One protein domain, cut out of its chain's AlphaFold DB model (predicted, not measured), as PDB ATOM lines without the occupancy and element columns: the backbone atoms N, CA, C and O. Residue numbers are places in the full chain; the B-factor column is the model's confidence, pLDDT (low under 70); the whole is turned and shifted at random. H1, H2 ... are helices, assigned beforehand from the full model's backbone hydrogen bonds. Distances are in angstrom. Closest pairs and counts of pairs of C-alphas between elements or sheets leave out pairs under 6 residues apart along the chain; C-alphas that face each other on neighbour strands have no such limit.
ATOM      1  N   PRO A  89      -3.903  22.042  52.946       91.88
ATOM      2  CA  PRO A  89      -4.385  23.396  52.664       91.88
ATOM      3  C   PRO A  89      -3.769  24.019  51.405       91.88
ATOM      4  O   PRO A  89      -4.440  24.771  50.697       91.88
ATOM      5  N   GLU A  90      -2.511  23.694  51.109       91.88
ATOM      6  CA  GLU A  90      -1.779  24.165  49.935       91.88
ATOM      7  C   GLU A  90      -2.413  23.650  48.635       91.88
ATOM      8  O   GLU A  90      -2.663  24.434  47.716       91.88
ATOM      9  N   VAL A  91      -2.737  22.351  48.573       93.12
ATOM     10  CA  VAL A  91      -3.423  21.735  47.423       93.12
ATOM     11  C   VAL A  91      -4.808  22.350  47.241       93.12
ATOM     12  O   VAL A  91      -5.164  22.737  46.127       93.12
ATOM     13  N   LEU A  92      -5.576  22.502  48.326       92.25
ATOM     14  CA  LEU A  92      -6.907  23.112  48.269       92.25
ATOM     15  C   LEU A  92      -6.842  24.553  47.746       92.25
ATOM     16  O   LEU A  92      -7.604  24.929  46.853       92.25
ATOM     17  N   GLN A  93      -5.919  25.365  48.267       92.31
ATOM     18  CA  GLN A  93      -5.757  26.755  47.844       92.31
ATOM     19  C   GLN A  93      -5.374  26.856  46.360       92.31
ATOM     20  O   GLN A  93      -5.973  27.653  45.628       92.31
ATOM     21  N   ALA A  94      -4.402  26.057  45.914       92.62
ATOM     22  CA  ALA A  94      -3.977  26.001  44.518       92.62
ATOM     23  C   ALA A  94      -5.126  25.574  43.597       92.62
ATOM     24  O   ALA A  94      -5.406  26.236  42.591       92.62
ATOM     25  N   TRP A  95      -5.848  24.521  43.983       91.69
ATOM     26  CA  TRP A  95      -6.977  24.010  43.221       91.69
ATOM     27  C   TRP A  95      -8.086  25.054  43.082       91.69
ATOM     28  O   TRP A  95      -8.513  25.321  41.963       91.69
ATOM     29  N   VAL A  96      -8.488  25.741  44.159       91.19
ATOM     30  CA  VAL A  96      -9.516  26.803  44.098       91.19
ATOM     31  C   VAL A  96      -9.112  27.925  43.132       91.19
ATOM     32  O   VAL A  96      -9.941  28.428  42.365       91.19
ATOM     33  N   ARG A  97      -7.834  28.333  43.135       91.88
ATOM     34  CA  ARG A  97      -7.325  29.367  42.216       91.88
ATOM     35  C   ARG A  97      -7.404  28.911  40.763       91.88
ATOM     36  O   ARG A  97      -7.922  29.665  39.934       91.88
ATOM     37  N   PHE A  98      -6.910  27.707  40.479       90.25
ATOM     38  CA  PHE A  98      -6.933  27.112  39.144       90.25
ATOM     39  C   PHE A  98      -8.368  26.952  38.637       90.25
ATOM     40  O   PHE A  98      -8.718  27.436  37.560       90.25
ATOM     41  N   HIS A  99      -9.217  26.352  39.468       86.56
ATOM     42  CA  HIS A  99     -10.621  26.070  39.199       86.56
ATOM     43  C   HIS A  99     -11.399  27.326  38.812       86.56
ATOM     44  O   HIS A  99     -12.127  27.350  37.821       86.56
ATOM     45  N   ARG A 100     -11.163  28.438  39.515       87.88
ATOM     46  CA  ARG A 100     -11.750  29.738  39.170       87.88
ATOM     47  C   ARG A 100     -11.314  30.243  37.790       87.88
ATOM     48  O   ARG A 100     -12.132  30.822  37.077       87.88
ATOM     49  N   ILE A 101     -10.037  30.098  37.426       89.19
ATOM     50  CA  ILE A 101      -9.516  30.559  36.126       89.19
ATOM     51  C   ILE A 101     -10.100  29.713  34.999       89.19
ATOM     52  O   ILE A 101     -10.601  30.258  34.015       89.19
ATOM     53  N   TRP A 102     -10.097  28.394  35.169       86.50
ATOM     54  CA  TRP A 102     -10.664  27.487  34.185       86.50
ATOM     55  C   TRP A 102     -12.170  27.691  34.019       86.50
ATOM     56  O   TRP A 102     -12.639  27.787  32.889       86.50
ATOM     57  N   ASN A 103     -12.940  27.847  35.101       84.31
ATOM     58  CA  ASN A 103     -14.378  28.112  34.988       84.31
ATOM     59  C   ASN A 103     -14.679  29.414  34.248       84.31
ATOM     60  O   ASN A 103     -15.608  29.453  33.450       84.31
ATOM     61  N   LYS A 104     -13.868  30.463  34.430       87.12
ATOM     62  CA  LYS A 104     -14.000  31.684  33.622       87.12
ATOM     63  C   LYS A 104     -13.788  31.411  32.132       87.12
ATOM     64  O   LYS A 104     -14.534  31.940  31.315       87.12
ATOM     65  N   ALA A 105     -12.796  30.595  31.777       86.69
ATOM     66  CA  ALA A 105     -12.578  30.196  30.389       86.69
ATOM     67  C   ALA A 105     -13.750  29.355  29.851       86.69
ATOM     68  O   ALA A 105     -14.214  29.605  28.740       86.69
ATOM     69  N   LEU A 106     -14.285  28.430  30.654       82.44
ATOM     70  CA  LEU A 106     -15.464  27.640  30.293       82.44
ATOM     71  C   LEU A 106     -16.710  28.497  30.083       82.44
ATOM     72  O   LEU A 106     -17.404  28.278  29.096       82.44
ATOM     73  N   CYS A 107     -16.986  29.477  30.951       83.56
ATOM     74  CA  CYS A 107     -18.099  30.409  30.755       83.56
ATOM     75  C   CYS A 107     -17.995  31.081  29.385       83.56
ATOM     76  O   CYS A 107     -18.957  31.048  28.629       83.56
ATOM     77  N   ILE A 108     -16.803  31.561  29.004       84.81
ATOM     78  CA  ILE A 108     -16.575  32.135  27.670       84.81
ATOM     79  C   ILE A 108     -16.882  31.108  26.571       84.81
ATOM     80  O   ILE A 108     -17.527  31.452  25.589       84.81
ATOM     81  N   VAL A 109     -16.448  29.851  26.709       83.19
ATOM     82  CA  VAL A 109     -16.691  28.799  25.702       83.19
ATOM     83  C   VAL A 109     -18.180  28.444  25.570       83.19
ATOM     84  O   VAL A 109     -18.665  28.221  24.455       83.19
ATOM     85  N   VAL A 110     -18.908  28.404  26.689       79.69
ATOM     86  CA  VAL A 110     -20.350  28.118  26.745       79.69
ATOM     87  C   VAL A 110     -21.153  29.278  26.156       79.69
ATOM     88  O   VAL A 110     -21.958  29.053  25.250       79.69
ATOM     89  N   GLU A 111     -20.878  30.499  26.620       79.62
ATOM     90  CA  GLU A 111     -21.517  31.756  26.202       79.62
ATOM     91  C   GLU A 111     -21.104  32.199  24.796       79.62
ATOM     92  O   GLU A 111     -21.736  33.078  24.212       79.62
ATOM     93  N   CYS A 112     -20.057  31.601  24.217       72.06
ATOM     94  CA  CYS A 112     -19.798  31.718  22.792       72.06
ATOM     95  C   CYS A 112     -20.965  31.074  22.036       72.06
ATOM     96  O   CYS A 112     -20.953  29.878  21.711       72.06
ATOM     97  N   ASP A 113     -21.975  31.890  21.743       61.56
ATOM     98  CA  ASP A 113     -23.035  31.559  20.812       61.56
ATOM     99  C   ASP A 113     -22.392  31.066  19.516       61.56
ATOM    100  O   ASP A 113     -21.473  31.690  18.965       61.56
ATOM    101  N   SER A 114     -22.869  29.913  19.038       58.06
ATOM    102  CA  SER A 114     -22.665  29.587  17.631       58.06
ATOM    103  C   SER A 114     -23.319  30.741  16.876       58.06
ATOM    104  O   SER A 114     -24.480  31.026  17.180       58.06
ATOM    105  N   PRO A 115     -22.610  31.480  16.001       53.97
ATOM    106  CA  PRO A 115     -23.209  32.624  15.328       53.97
ATOM    107  C   PRO A 115     -24.520  32.161  14.700       53.97
ATOM    108  O   PRO A 115     -24.500  31.256  13.867       53.97
ATOM    109  N   PHE A 116     -25.643  32.716  15.180       50.50
ATOM    110  CA  PHE A 116     -26.992  32.299  14.809       50.50
ATOM    111  C   PHE A 116     -27.065  32.127  13.297       50.50
ATOM    112  O   PHE A 116     -27.031  33.102  12.538       50.50
ATOM    113  N   HIS A 117     -27.147  30.880  12.845       53.59
ATOM    114  CA  HIS A 117     -27.248  30.608  11.428       53.59
ATOM    115  C   HIS A 117     -28.699  30.829  10.994       53.59
ATOM    116  O   HIS A 117     -29.513  29.912  10.998       53.59
ATOM    117  N   ARG A 118     -29.044  32.061  10.600       50.22
ATOM    118  CA  ARG A 118     -30.255  32.318   9.801       50.22
ATOM    119  C   ARG A 118     -29.983  31.905   8.358       50.22
ATOM    120  O   ARG A 118     -29.718  32.753   7.508       50.22
ATOM    121  N   SER A 119     -30.015  30.607   8.075       49.88
ATOM    122  CA  SER A 119     -30.164  30.174   6.688       49.88
ATOM    123  C   SER A 119     -31.553  30.584   6.200       49.88
ATOM    124  O   SER A 119     -32.547  30.280   6.855       49.88
ATOM    125  N   LYS A 120     -31.639  31.278   5.059       52.03
ATOM    126  CA  LYS A 120     -32.900  31.392   4.303       52.03
ATOM    127  C   LYS A 120     -33.191  30.125   3.489       52.03
ATOM    128  O   LYS A 120     -34.313  29.954   3.028       52.03
ATOM    129  N   ASP A 121     -32.194  29.256   3.336       53.41
ATOM    130  CA  ASP A 121     -32.298  28.007   2.600       53.41
ATOM    131  C   ASP A 121     -32.661  26.868   3.553       53.41
ATOM    132  O   ASP A 121     -31.940  26.591   4.517       53.41
ATOM    133  N   ASN A 122     -33.746  26.161   3.232       54.38
ATOM    134  CA  ASN A 122     -34.297  25.017   3.973       54.38
ATOM    135  C   ASN A 122     -33.356  23.785   4.039       54.38
ATOM    136  O   ASN A 122     -33.801  22.699   4.395       54.38
ATOM    137  N   GLY A 123     -32.082  23.923   3.651       52.91
ATOM    138  CA  GLY A 123     -31.099  22.838   3.565       52.91
ATOM    139  C   GLY A 123     -29.982  22.855   4.619       52.91
ATOM    140  O   GLY A 123     -29.287  21.851   4.756       52.91
ATOM    141  N   CYS A 124     -29.776  23.945   5.372       54.81
ATOM    142  CA  CYS A 124     -28.791  23.966   6.468       54.81
ATOM    143  C   CYS A 124     -29.486  23.539   7.782       54.81
ATOM    144  O   CYS A 124     -29.886  24.360   8.602       54.81
ATOM    145  N   GLU A 125     -29.650  22.230   7.980       52.12
ATOM    146  CA  GLU A 125     -30.260  21.625   9.175       52.12
ATOM    147  C   GLU A 125     -29.257  21.512  10.353       52.12
ATOM    148  O   GLU A 125     -28.874  20.420  10.779       52.12
ATOM    149  N   TRP A 126     -28.805  22.653  10.888       54.53
ATOM    150  CA  TRP A 126     -27.880  22.711  12.038       54.53
ATOM    151  C   TRP A 126     -28.445  22.016  13.291       54.53
ATOM    152  O   TRP A 126     -27.748  21.225  13.931       54.53
ATOM    153  N   GLU A 127     -29.727  22.246  13.580       50.12
ATOM    154  CA  GLU A 127     -30.446  21.632  14.706       50.12
ATOM    155  C   GLU A 127     -30.763  20.142  14.463       50.12
ATOM    156  O   GLU A 127     -30.798  19.357  15.409       50.12
ATOM    157  N   ARG A 128     -30.947  19.711  13.201       45.38
ATOM    158  CA  ARG A 128     -31.398  18.344  12.860       45.38
ATOM    159  C   ARG A 128     -30.259  17.333  12.668       45.38
ATOM    160  O   ARG A 128     -30.433  16.170  13.018       45.38
ATOM    161  N   TYR A 129     -29.095  17.757  12.156       46.47
ATOM    162  CA  TYR A 129     -27.950  16.867  11.872       46.47
ATOM    163  C   TYR A 129     -26.741  17.035  12.806       46.47
ATOM    164  O   TYR A 129     -25.677  16.467  12.557       46.47
ATOM    165  N   GLY A 130     -26.903  17.729  13.934       47.56
ATOM    166  CA  GLY A 130     -25.973  17.584  15.056       47.56
ATOM    167  C   GLY A 130     -24.967  18.710  15.248       47.56
ATOM    168  O   GLY A 130     -23.951  18.466  15.893       47.56
ATOM    169  N   GLY A 131     -25.264  19.923  14.768       53.97
ATOM    170  CA  GLY A 131     -24.582  21.173  15.120       53.97
ATOM    171  C   GLY A 131     -24.552  21.438  16.631       53.97
ATOM    172  O   GLY A 131     -23.505  21.670  17.232       53.97
ATOM    173  N   ASP A 132     -25.696  21.286  17.286       58.06
ATOM    174  CA  ASP A 132     -25.754  21.400  18.746       58.06
ATOM    175  C   ASP A 132     -25.254  20.125  19.428       58.06
ATOM    176  O   ASP A 132     -24.666  20.186  20.501       58.06
ATOM    177  N   GLY A 133     -25.371  18.969  18.765       65.12
ATOM    178  CA  GLY A 133     -24.875  17.689  19.268       65.12
ATOM    179  C   GLY A 133     -23.346  17.596  19.353       65.12
ATOM    180  O   GLY A 133     -22.830  17.060  20.332       65.12
ATOM    181  N   TRP A 134     -22.595  18.106  18.367       73.00
ATOM    182  CA  TRP A 134     -21.124  18.092  18.413       73.00
ATOM    183  C   TRP A 134     -20.594  19.098  19.441       73.00
ATOM    184  O   TRP A 134     -19.750  18.730  20.258       73.00
ATOM    185  N   LYS A 135     -21.144  20.323  19.465       74.31
ATOM    186  CA  LYS A 135     -20.808  21.342  20.469       74.31
ATOM    187  C   LYS A 135     -21.145  20.832  21.871       74.31
ATOM    188  O   LYS A 135     -20.292  20.893  22.750       74.31
ATOM    189  N   ALA A 136     -22.336  20.264  22.071       74.19
ATOM    190  CA  ALA A 136     -22.737  19.684  23.350       74.19
ATOM    191  C   ALA A 136     -21.812  18.542  23.780       74.19
ATOM    192  O   ALA A 136     -21.440  18.494  24.943       74.19
ATOM    193  N   LYS A 137     -21.373  17.661  22.867       75.19
ATOM    194  CA  LYS A 137     -20.395  16.607  23.194       75.19
ATOM    195  C   LYS A 137     -19.071  17.184  23.686       75.19
ATOM    196  O   LYS A 137     -18.576  16.729  24.710       75.19
ATOM    197  N   ILE A 138     -18.527  18.195  23.006       77.06
ATOM    198  CA  ILE A 138     -17.292  18.863  23.449       77.06
ATOM    199  C   ILE A 138     -17.507  19.521  24.811       77.06
ATOM    200  O   ILE A 138     -16.689  19.336  25.707       77.06
ATOM    201  N   LEU A 139     -18.612  20.247  24.995       76.94
ATOM    202  CA  LEU A 139     -18.935  20.886  26.270       76.94
ATOM    203  C   LEU A 139     -19.084  19.860  27.399       76.94
ATOM    204  O   LEU A 139     -18.495  20.057  28.451       76.94
ATOM    205  N   ILE A 140     -19.783  18.745  27.177       74.38
ATOM    206  CA  ILE A 140     -19.896  17.642  28.145       74.38
ATOM    207  C   ILE A 140     -18.507  17.084  28.485       74.38
ATOM    208  O   ILE A 140     -18.202  16.875  29.656       74.38
ATOM    209  N   SER A 141     -17.636  16.888  27.491       74.06
ATOM    210  CA  SER A 141     -16.265  16.415  27.725       74.06
ATOM    211  C   SER A 141     -15.390  17.425  28.477       74.06
ATOM    212  O   SER A 141     -14.545  17.008  29.263       74.06
ATOM    213  N   LEU A 142     -15.582  18.730  28.261       73.25
ATOM    214  CA  LEU A 142     -14.860  19.802  28.962       73.25
ATOM    215  C   LEU A 142     -15.367  20.030  30.393       73.25
ATOM    216  O   LEU A 142     -14.592  20.394  31.277       73.25
ATOM    217  N   LEU A 143     -16.667  19.835  30.607       68.88
ATOM    218  CA  LEU A 143     -17.329  19.955  31.903       68.88
ATOM    219  C   LEU A 143     -17.065  18.744  32.807       68.88
ATOM    220  O   LEU A 143     -17.189  18.866  34.029       68.88
ATOM    221  N   GLY A 144     -16.688  17.606  32.215       64.25
ATOM    222  CA  GLY A 144     -16.533  16.333  32.908       64.25
ATOM    223  C   GLY A 144     -17.877  15.763  33.377       64.25
ATOM    224  O   GLY A 144     -18.930  16.408  33.309       64.25
ATOM    225  N   SER A 145     -17.861  14.529  33.874       49.66
ATOM    226  CA  SER A 145     -18.994  13.942  34.594       49.66
ATOM    227  C   SER A 145     -19.186  14.699  35.912       49.66
ATOM    228  O   SER A 145     -18.498  14.412  36.883       49.66
ATOM    229  N   GLY A 146     -20.065  15.708  35.921       47.38
ATOM    230  CA  GLY A 146     -20.377  16.513  37.112       47.38
ATOM    231  C   GLY A 146     -20.382  18.034  36.919       47.38
ATOM    232  O   GLY A 146     -20.692  18.754  37.862       47.38
ATOM    233  N   GLY A 147     -20.076  18.558  35.725       52.03
ATOM    234  CA  GLY A 147     -20.321  19.974  35.405       52.03
ATOM    235  C   GLY A 147     -19.310  20.985  35.954       52.03
ATOM    236  O   GLY A 147     -19.482  22.179  35.722       52.03
ATOM    237  N   ILE A 148     -18.293  20.553  36.710       54.59
ATOM    238  CA  ILE A 148     -17.427  21.458  37.488       54.59
ATOM    239  C   ILE A 148     -15.929  21.078  37.371       54.59
ATOM    240  O   ILE A 148     -15.146  21.323  38.284       54.59
ATOM    241  N   MET A 149     -15.535  20.595  36.182       58.81
ATOM    242  CA  MET A 149     -14.179  20.496  35.595       58.81
ATOM    243  C   MET A 149     -13.518  19.121  35.491       58.81
ATOM    244  O   MET A 149     -13.641  18.272  36.366       58.81
ATOM    245  N   GLY A 150     -12.725  19.034  34.414       53.53
ATOM    246  CA  GLY A 150     -11.673  18.069  34.131       53.53
ATOM    247  C   GLY A 150     -12.001  17.248  32.903       53.53
ATOM    248  O   GLY A 150     -13.020  16.562  32.865       53.53
ATOM    249  N   VAL A 151     -11.156  17.331  31.868       52.94
ATOM    250  CA  VAL A 151     -11.291  16.431  30.723       52.94
ATOM    251  C   VAL A 151     -11.148  15.019  31.272       52.94
ATOM    252  O   VAL A 151     -10.077  14.656  31.739       52.94
ATOM    253  N   ASN A 152     -12.225  14.231  31.251       51.31
ATOM    254  CA  ASN A 152     -12.251  12.873  31.807       51.31
ATOM    255  C   ASN A 152     -11.486  11.869  30.912       51.31
ATOM    256  O   ASN A 152     -11.950  10.776  30.605       51.31
ATOM    257  N   SER A 153     -10.350  12.297  30.365       53.69
ATOM    258  CA  SER A 153      -9.481  11.519  29.496       53.69
ATOM    259  C   SER A 153      -8.099  12.171  29.421       53.69
ATOM    260  O   SER A 153      -7.939  13.356  29.697       53.69
ATOM    261  N   ASN A 154      -7.103  11.421  28.950       53.25
ATOM    262  CA  ASN A 154      -5.745  11.913  28.672       53.25
ATOM    263  C   ASN A 154      -5.665  12.940  27.517       53.25
ATOM    264  O   ASN A 154      -4.579  13.227  27.015       53.25
ATOM    265  N   ILE A 155      -6.804  13.447  27.043       63.72
ATOM    266  CA  ILE A 155      -6.909  14.383  25.928       63.72
ATOM    267  C   ILE A 155      -6.963  15.799  26.506       63.72
ATOM    268  O   ILE A 155      -7.725  16.085  27.420       63.72
ATOM    269  N   SER A 156      -6.165  16.717  25.970       71.88
ATOM    270  CA  SER A 156      -6.223  18.121  26.394       71.88
ATOM    271  C   SER A 156      -7.512  18.805  25.917       71.88
ATOM    272  O   SER A 156      -8.077  18.458  24.877       71.88
ATOM    273  N   ALA A 157      -7.945  19.857  26.617       74.06
ATOM    274  CA  ALA A 157      -9.085  20.671  26.185       74.06
ATOM    275  C   ALA A 157      -8.914  21.221  24.756       74.06
ATOM    276  O   ALA A 157      -9.867  21.248  23.981       74.06
ATOM    277  N   LEU A 158      -7.690  21.601  24.377       77.25
ATOM    278  CA  LEU A 158      -7.384  22.098  23.032       77.25
ATOM    279  C   LEU A 158      -7.589  21.025  21.958       77.25
ATOM    280  O   LEU A 158      -8.132  21.320  20.894       77.25
ATOM    281  N   GLN A 159      -7.208  19.778  22.239       78.06
ATOM    282  CA  GLN A 159      -7.443  18.657  21.328       78.06
ATOM    283  C   GLN A 159      -8.937  18.350  21.181       78.06
ATOM    284  O   GLN A 159      -9.389  18.116  20.064       78.06
ATOM    285  N   LEU A 160      -9.714  18.422  22.268       76.31
ATOM    286  CA  LEU A 160     -11.172  18.254  22.206       76.31
ATOM    287  C   LEU A 160     -11.848  19.331  21.352       76.31
ATOM    288  O   LEU A 160     -12.758  19.029  20.583       76.31
ATOM    289  N   ILE A 161     -11.405  20.584  21.469       76.38
ATOM    290  CA  ILE A 161     -11.985  21.707  20.722       76.38
ATOM    291  C   ILE A 161     -11.616  21.637  19.235       76.38
ATOM    292  O   ILE A 161     -12.408  22.061  18.398       76.38
ATOM    293  N   SER A 162     -10.449  21.088  18.889       76.62
ATOM    294  CA  SER A 162      -9.900  21.114  17.522       76.62
ATOM    295  C   SER A 162     -10.432  20.017  16.586       76.62
ATOM    296  O   SER A 162      -9.940  19.881  15.470       76.62
ATOM    297  N   VAL A 163     -11.416  19.219  17.012       72.25
ATOM    298  CA  VAL A 163     -12.003  18.145  16.189       72.25
ATOM    299  C   VAL A 163     -12.677  18.728  14.940       72.25
ATOM    300  O   VAL A 163     -13.501  19.631  15.048       72.25
ATOM    301  N   GLU A 164     -12.363  18.203  13.752       68.12
ATOM    302  CA  GLU A 164     -12.939  18.698  12.494       68.12
ATOM    303  C   GLU A 164     -14.473  18.625  12.481       68.12
ATOM    304  O   GLU A 164     -15.086  17.587  12.753       68.12
ATOM    305  N   SER A 165     -15.102  19.741  12.105       64.75
ATOM    306  CA  SER A 165     -16.549  19.803  11.929       64.75
ATOM    307  C   SER A 165     -16.965  19.089  10.643       64.75
ATOM    308  O   SER A 165     -16.547  19.455   9.545       64.75
ATOM    309  N   ARG A 166     -17.862  18.101  10.759       64.38
ATOM    310  CA  ARG A 166     -18.471  17.394   9.613       64.38
ATOM    311  C   ARG A 166     -19.586  18.194   8.924       64.38
ATOM    312  O   ARG A 166     -20.352  17.635   8.144       64.38
ATOM    313  N   ALA A 167     -19.725  19.479   9.244       62.06
ATOM    314  CA  ALA A 167     -20.836  20.290   8.779       62.06
ATOM    315  C   ALA A 167     -20.676  20.748   7.312       62.06
ATOM    316  O   ALA A 167     -19.566  20.833   6.774       62.06
ATOM    317  N   THR A 168     -21.804  21.058   6.663       64.94
ATOM    318  CA  THR A 168     -21.866  21.641   5.309       64.94
ATOM    319  C   THR A 168     -21.184  23.019   5.253       64.94
ATOM    320  O   THR A 168     -20.921  23.635   6.285       64.94
ATOM    321  N   HIS A 169     -20.884  23.524   4.049       64.06
ATOM    322  CA  HIS A 169     -20.072  24.737   3.830       64.06
ATOM    323  C   HIS A 169     -20.531  25.972   4.646       64.06
ATOM    324  O   HIS A 169     -19.694  26.679   5.206       64.06
ATOM    325  N   CYS A 170     -21.849  26.199   4.783       63.41
ATOM    326  CA  CYS A 170     -22.441  27.267   5.615       63.41
ATOM    327  C   CYS A 170     -22.100  27.098   7.115       63.41
ATOM    328  O   CYS A 170     -21.696  28.041   7.794       63.41
ATOM    329  N   CYS A 171     -22.208  25.871   7.617       68.00
ATOM    330  CA  CYS A 171     -22.078  25.506   9.025       68.00
ATOM    331  C   CYS A 171     -20.620  25.309   9.481       68.00
ATOM    332  O   CYS A 171     -20.317  25.435  10.668       68.00
ATOM    333  N   ARG A 172     -19.705  25.022   8.547       73.25
ATOM    334  CA  ARG A 172     -18.269  24.881   8.822       73.25
ATOM    335  C   ARG A 172     -17.663  26.177   9.359       73.25
ATOM    336  O   ARG A 172     -17.007  26.152  10.391       73.25
ATOM    337  N   THR A 173     -17.975  27.309   8.730       75.00
ATOM    338  CA  THR A 173     -17.451  28.628   9.134       75.00
ATOM    339  C   THR A 173     -17.890  29.009  10.553       75.00
ATOM    340  O   THR A 173     -17.099  29.527  11.342       75.00
ATOM    341  N   ALA A 174     -19.147  28.721  10.915       74.50
ATOM    342  CA  ALA A 174     -19.666  28.954  12.265       74.50
ATOM    343  C   ALA A 174     -18.957  28.074  13.307       74.50
ATOM    344  O   ALA A 174     -18.550  28.570  14.360       74.50
ATOM    345  N   ALA A 175     -18.751  26.791  12.988       75.88
ATOM    346  CA  ALA A 175     -18.017  25.861  13.839       75.88
ATOM    347  C   ALA A 175     -16.554  26.290  14.031       75.88
ATOM    348  O   ALA A 175     -16.100  26.384  15.168       75.88
ATOM    349  N   GLU A 176     -15.843  26.635  12.956       79.94
ATOM    350  CA  GLU A 176     -14.458  27.123  13.004       79.94
ATOM    351  C   GLU A 176     -14.339  28.422  13.814       79.94
ATOM    352  O   GLU A 176     -13.415  28.580  14.613       79.94
ATOM    353  N   THR A 177     -15.310  29.331  13.670       81.50
ATOM    354  CA  THR A 177     -15.369  30.581  14.443       81.50
ATOM    355  C   THR A 177     -15.542  30.301  15.934       81.50
ATOM    356  O   THR A 177     -14.840  30.889  16.761       81.50
ATOM    357  N   TRP A 178     -16.454  29.394  16.297       84.12
ATOM    358  CA  TRP A 178     -16.625  28.976  17.687       84.12
ATOM    359  C   TRP A 178     -15.356  28.298  18.222       84.12
ATOM    360  O   TRP A 178     -14.879  28.672  19.291       84.12
ATOM    361  N   GLN A 179     -14.748  27.383  17.460       84.31
ATOM    362  CA  GLN A 179     -13.507  26.703  17.842       84.31
ATOM    363  C   GLN A 179     -12.353  27.682  18.047       84.31
ATOM    364  O   GLN A 179     -11.569  27.512  18.974       84.31
ATOM    365  N   ALA A 180     -12.227  28.705  17.200       86.25
ATOM    366  CA  ALA A 180     -11.209  29.739  17.353       86.25
ATOM    367  C   ALA A 180     -11.394  30.524  18.661       86.25
ATOM    368  O   ALA A 180     -10.430  30.714  19.400       86.25
ATOM    369  N   LYS A 181     -12.632  30.919  18.993       86.44
ATOM    370  CA  LYS A 181     -12.936  31.604  20.261       86.44
ATOM    371  C   LYS A 181     -12.708  30.703  21.475       86.44
ATOM    372  O   LYS A 181     -12.085  31.135  22.442       86.44
ATOM    373  N   ALA A 182     -13.171  29.457  21.412       85.75
ATOM    374  CA  ALA A 182     -12.997  28.472  22.471       85.75
ATOM    375  C   ALA A 182     -11.509  28.171  22.720       85.75
ATOM    376  O   ALA A 182     -11.070  28.177  23.867       85.75
ATOM    377  N   ARG A 183     -10.705  28.005  21.659       87.50
ATOM    378  CA  ARG A 183      -9.243  27.865  21.766       87.50
ATOM    379  C   ARG A 183      -8.608  29.088  22.410       87.50
ATOM    380  O   ARG A 183      -7.915  28.936  23.405       87.50
ATOM    381  N   ALA A 184      -8.919  30.289  21.925       89.12
ATOM    382  CA  ALA A 184      -8.371  31.524  22.481       89.12
ATOM    383  C   ALA A 184      -8.737  31.740  23.963       89.12
ATOM    384  O   ALA A 184      -8.006  32.413  24.691       89.12
ATOM    385  N   ALA A 185      -9.872  31.206  24.424       88.25
ATOM    386  CA  ALA A 185     -10.239  31.204  25.838       88.25
ATOM    387  C   ALA A 185      -9.427  30.169  26.635       88.25
ATOM    388  O   ALA A 185      -8.877  30.510  27.680       88.25
ATOM    389  N   MET A 186      -9.313  28.937  26.133       85.81
ATOM    390  CA  MET A 186      -8.594  27.854  26.815       85.81
ATOM    391  C   MET A 186      -7.072  28.043  26.824       85.81
ATOM    392  O   MET A 186      -6.433  27.670  27.798       85.81
ATOM    393  N   GLU A 187      -6.485  28.675  25.807       87.94
ATOM    394  CA  GLU A 187      -5.053  29.024  25.762       87.94
ATOM    395  C   GLU A 187      -4.644  30.019  26.858       87.94
ATOM    396  O   GLU A 187      -3.478  30.084  27.236       87.94
ATOM    397  N   LYS A 188      -5.598  30.792  27.390       88.31
ATOM    398  CA  LYS A 188      -5.359  31.706  28.517       88.31
ATOM    399  C   LYS A 188      -5.362  30.995  29.865       88.31
ATOM    400  O   LYS A 188      -5.001  31.617  30.862       88.31
ATOM    401  N   VAL A 189      -5.813  29.742  29.919       86.88
ATOM    402  CA  VAL A 189      -5.746  28.948  31.141       86.88
ATOM    403  C   VAL A 189      -4.296  28.509  31.314       86.88
ATOM    404  O   VAL A 189      -3.771  27.794  30.459       86.88
ATOM    405  N   PRO A 190      -3.619  28.956  32.379       89.06
ATOM    406  CA  PRO A 190      -2.222  28.628  32.555       89.06
ATOM    407  C   PRO A 190      -2.082  27.189  33.074       89.06
ATOM    408  O   PRO A 190      -3.055  26.576  33.512       89.06
ATOM    409  N   ALA A 191      -0.868  26.645  33.043       87.75
ATOM    410  CA  ALA A 191      -0.567  25.356  33.663       87.75
ATOM    411  C   ALA A 191      -0.835  25.394  35.183       87.75
ATOM    412  O   ALA A 191      -0.697  26.446  35.812       87.75
ATOM    413  N   PHE A 192      -1.214  24.266  35.791       87.69
ATOM    414  CA  PHE A 192      -1.584  24.229  37.212       87.69
ATOM    415  C   PHE A 192      -0.424  24.669  38.116       87.69
ATOM    416  O   PHE A 192      -0.610  25.451  39.043       87.69
ATOM    417  N   SER A 193       0.797  24.249  37.797       88.75
ATOM    418  CA  SER A 193       2.021  24.613  38.512       88.75
ATOM    419  C   SER A 193       2.280  26.124  38.593       88.75
ATOM    420  O   SER A 193       2.985  26.576  39.488       88.75
ATOM    421  N   THR A 194       1.693  26.923  37.698       89.44
ATOM    422  CA  THR A 194       1.863  28.387  37.682       89.44
ATOM    423  C   THR A 194       0.971  29.129  38.678       89.44
ATOM    424  O   THR A 194       1.185  30.318  38.907       89.44
ATOM    425  N   VAL A 195      -0.049  28.462  39.236       86.38
ATOM    426  CA  VAL A 195      -0.997  29.075  40.185       86.38
ATOM    427  C   VAL A 195      -0.699  28.749  41.652       86.38
ATOM    428  O   VAL A 195      -1.428  29.229  42.534       86.38
TER     429      VAL A 195
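What this domain is: This is residues 89 to 195 of the 196 residues of an uncharacterized protein of Hypsizygus marmoreus (UniProt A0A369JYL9). You will find a rod of three nearly parallel helices: H1, the longest, overlaps H2 and H4 near its last residues, and both run opposite to it. Short H3 bridges H2 and H4; tiny H5 packs on H1. The 107 printed residues, all helix in class, hold H1 to H5 in order, with no named strand; the whole is only just loose, close to compact, radius of gyration of the C-alphas 15.7 A, spans 57 by 22 by 19 A.

Where its parts are: Find C-alpha 89 at (-4.385, 23.396, 52.664); H1 runs 32.6 A to residue 111. H4, residues 169 to 186, spans 25.9 A; H2, 131 to 143, 18.3 A. H3 is 157 to 161; H5, 192 to 195, ends at (-0.997, 29.075, 40.185).

How they stand to each other: H1, with residues 102 to 109 alone, touches H4 at a shallow tilt of 24 degrees, opposite ways; C-alphas 109 and 182 are closest, 4.9 A. H3 touches H2, closest C-alphas 138 and 160, 6.3 A. Every O i to N i+4 pair is within hydrogen-bond range in H1 and H3, 8 of 9 in H2, 12 of 14 in H4; H5 is too short.

The domain as a whole: The printed part has no cut. Links H1 to H2 and H2 to H3 are long. Look for pLDDT under 70 at residues 113 to 133, 143 to 155 and 164 to 171.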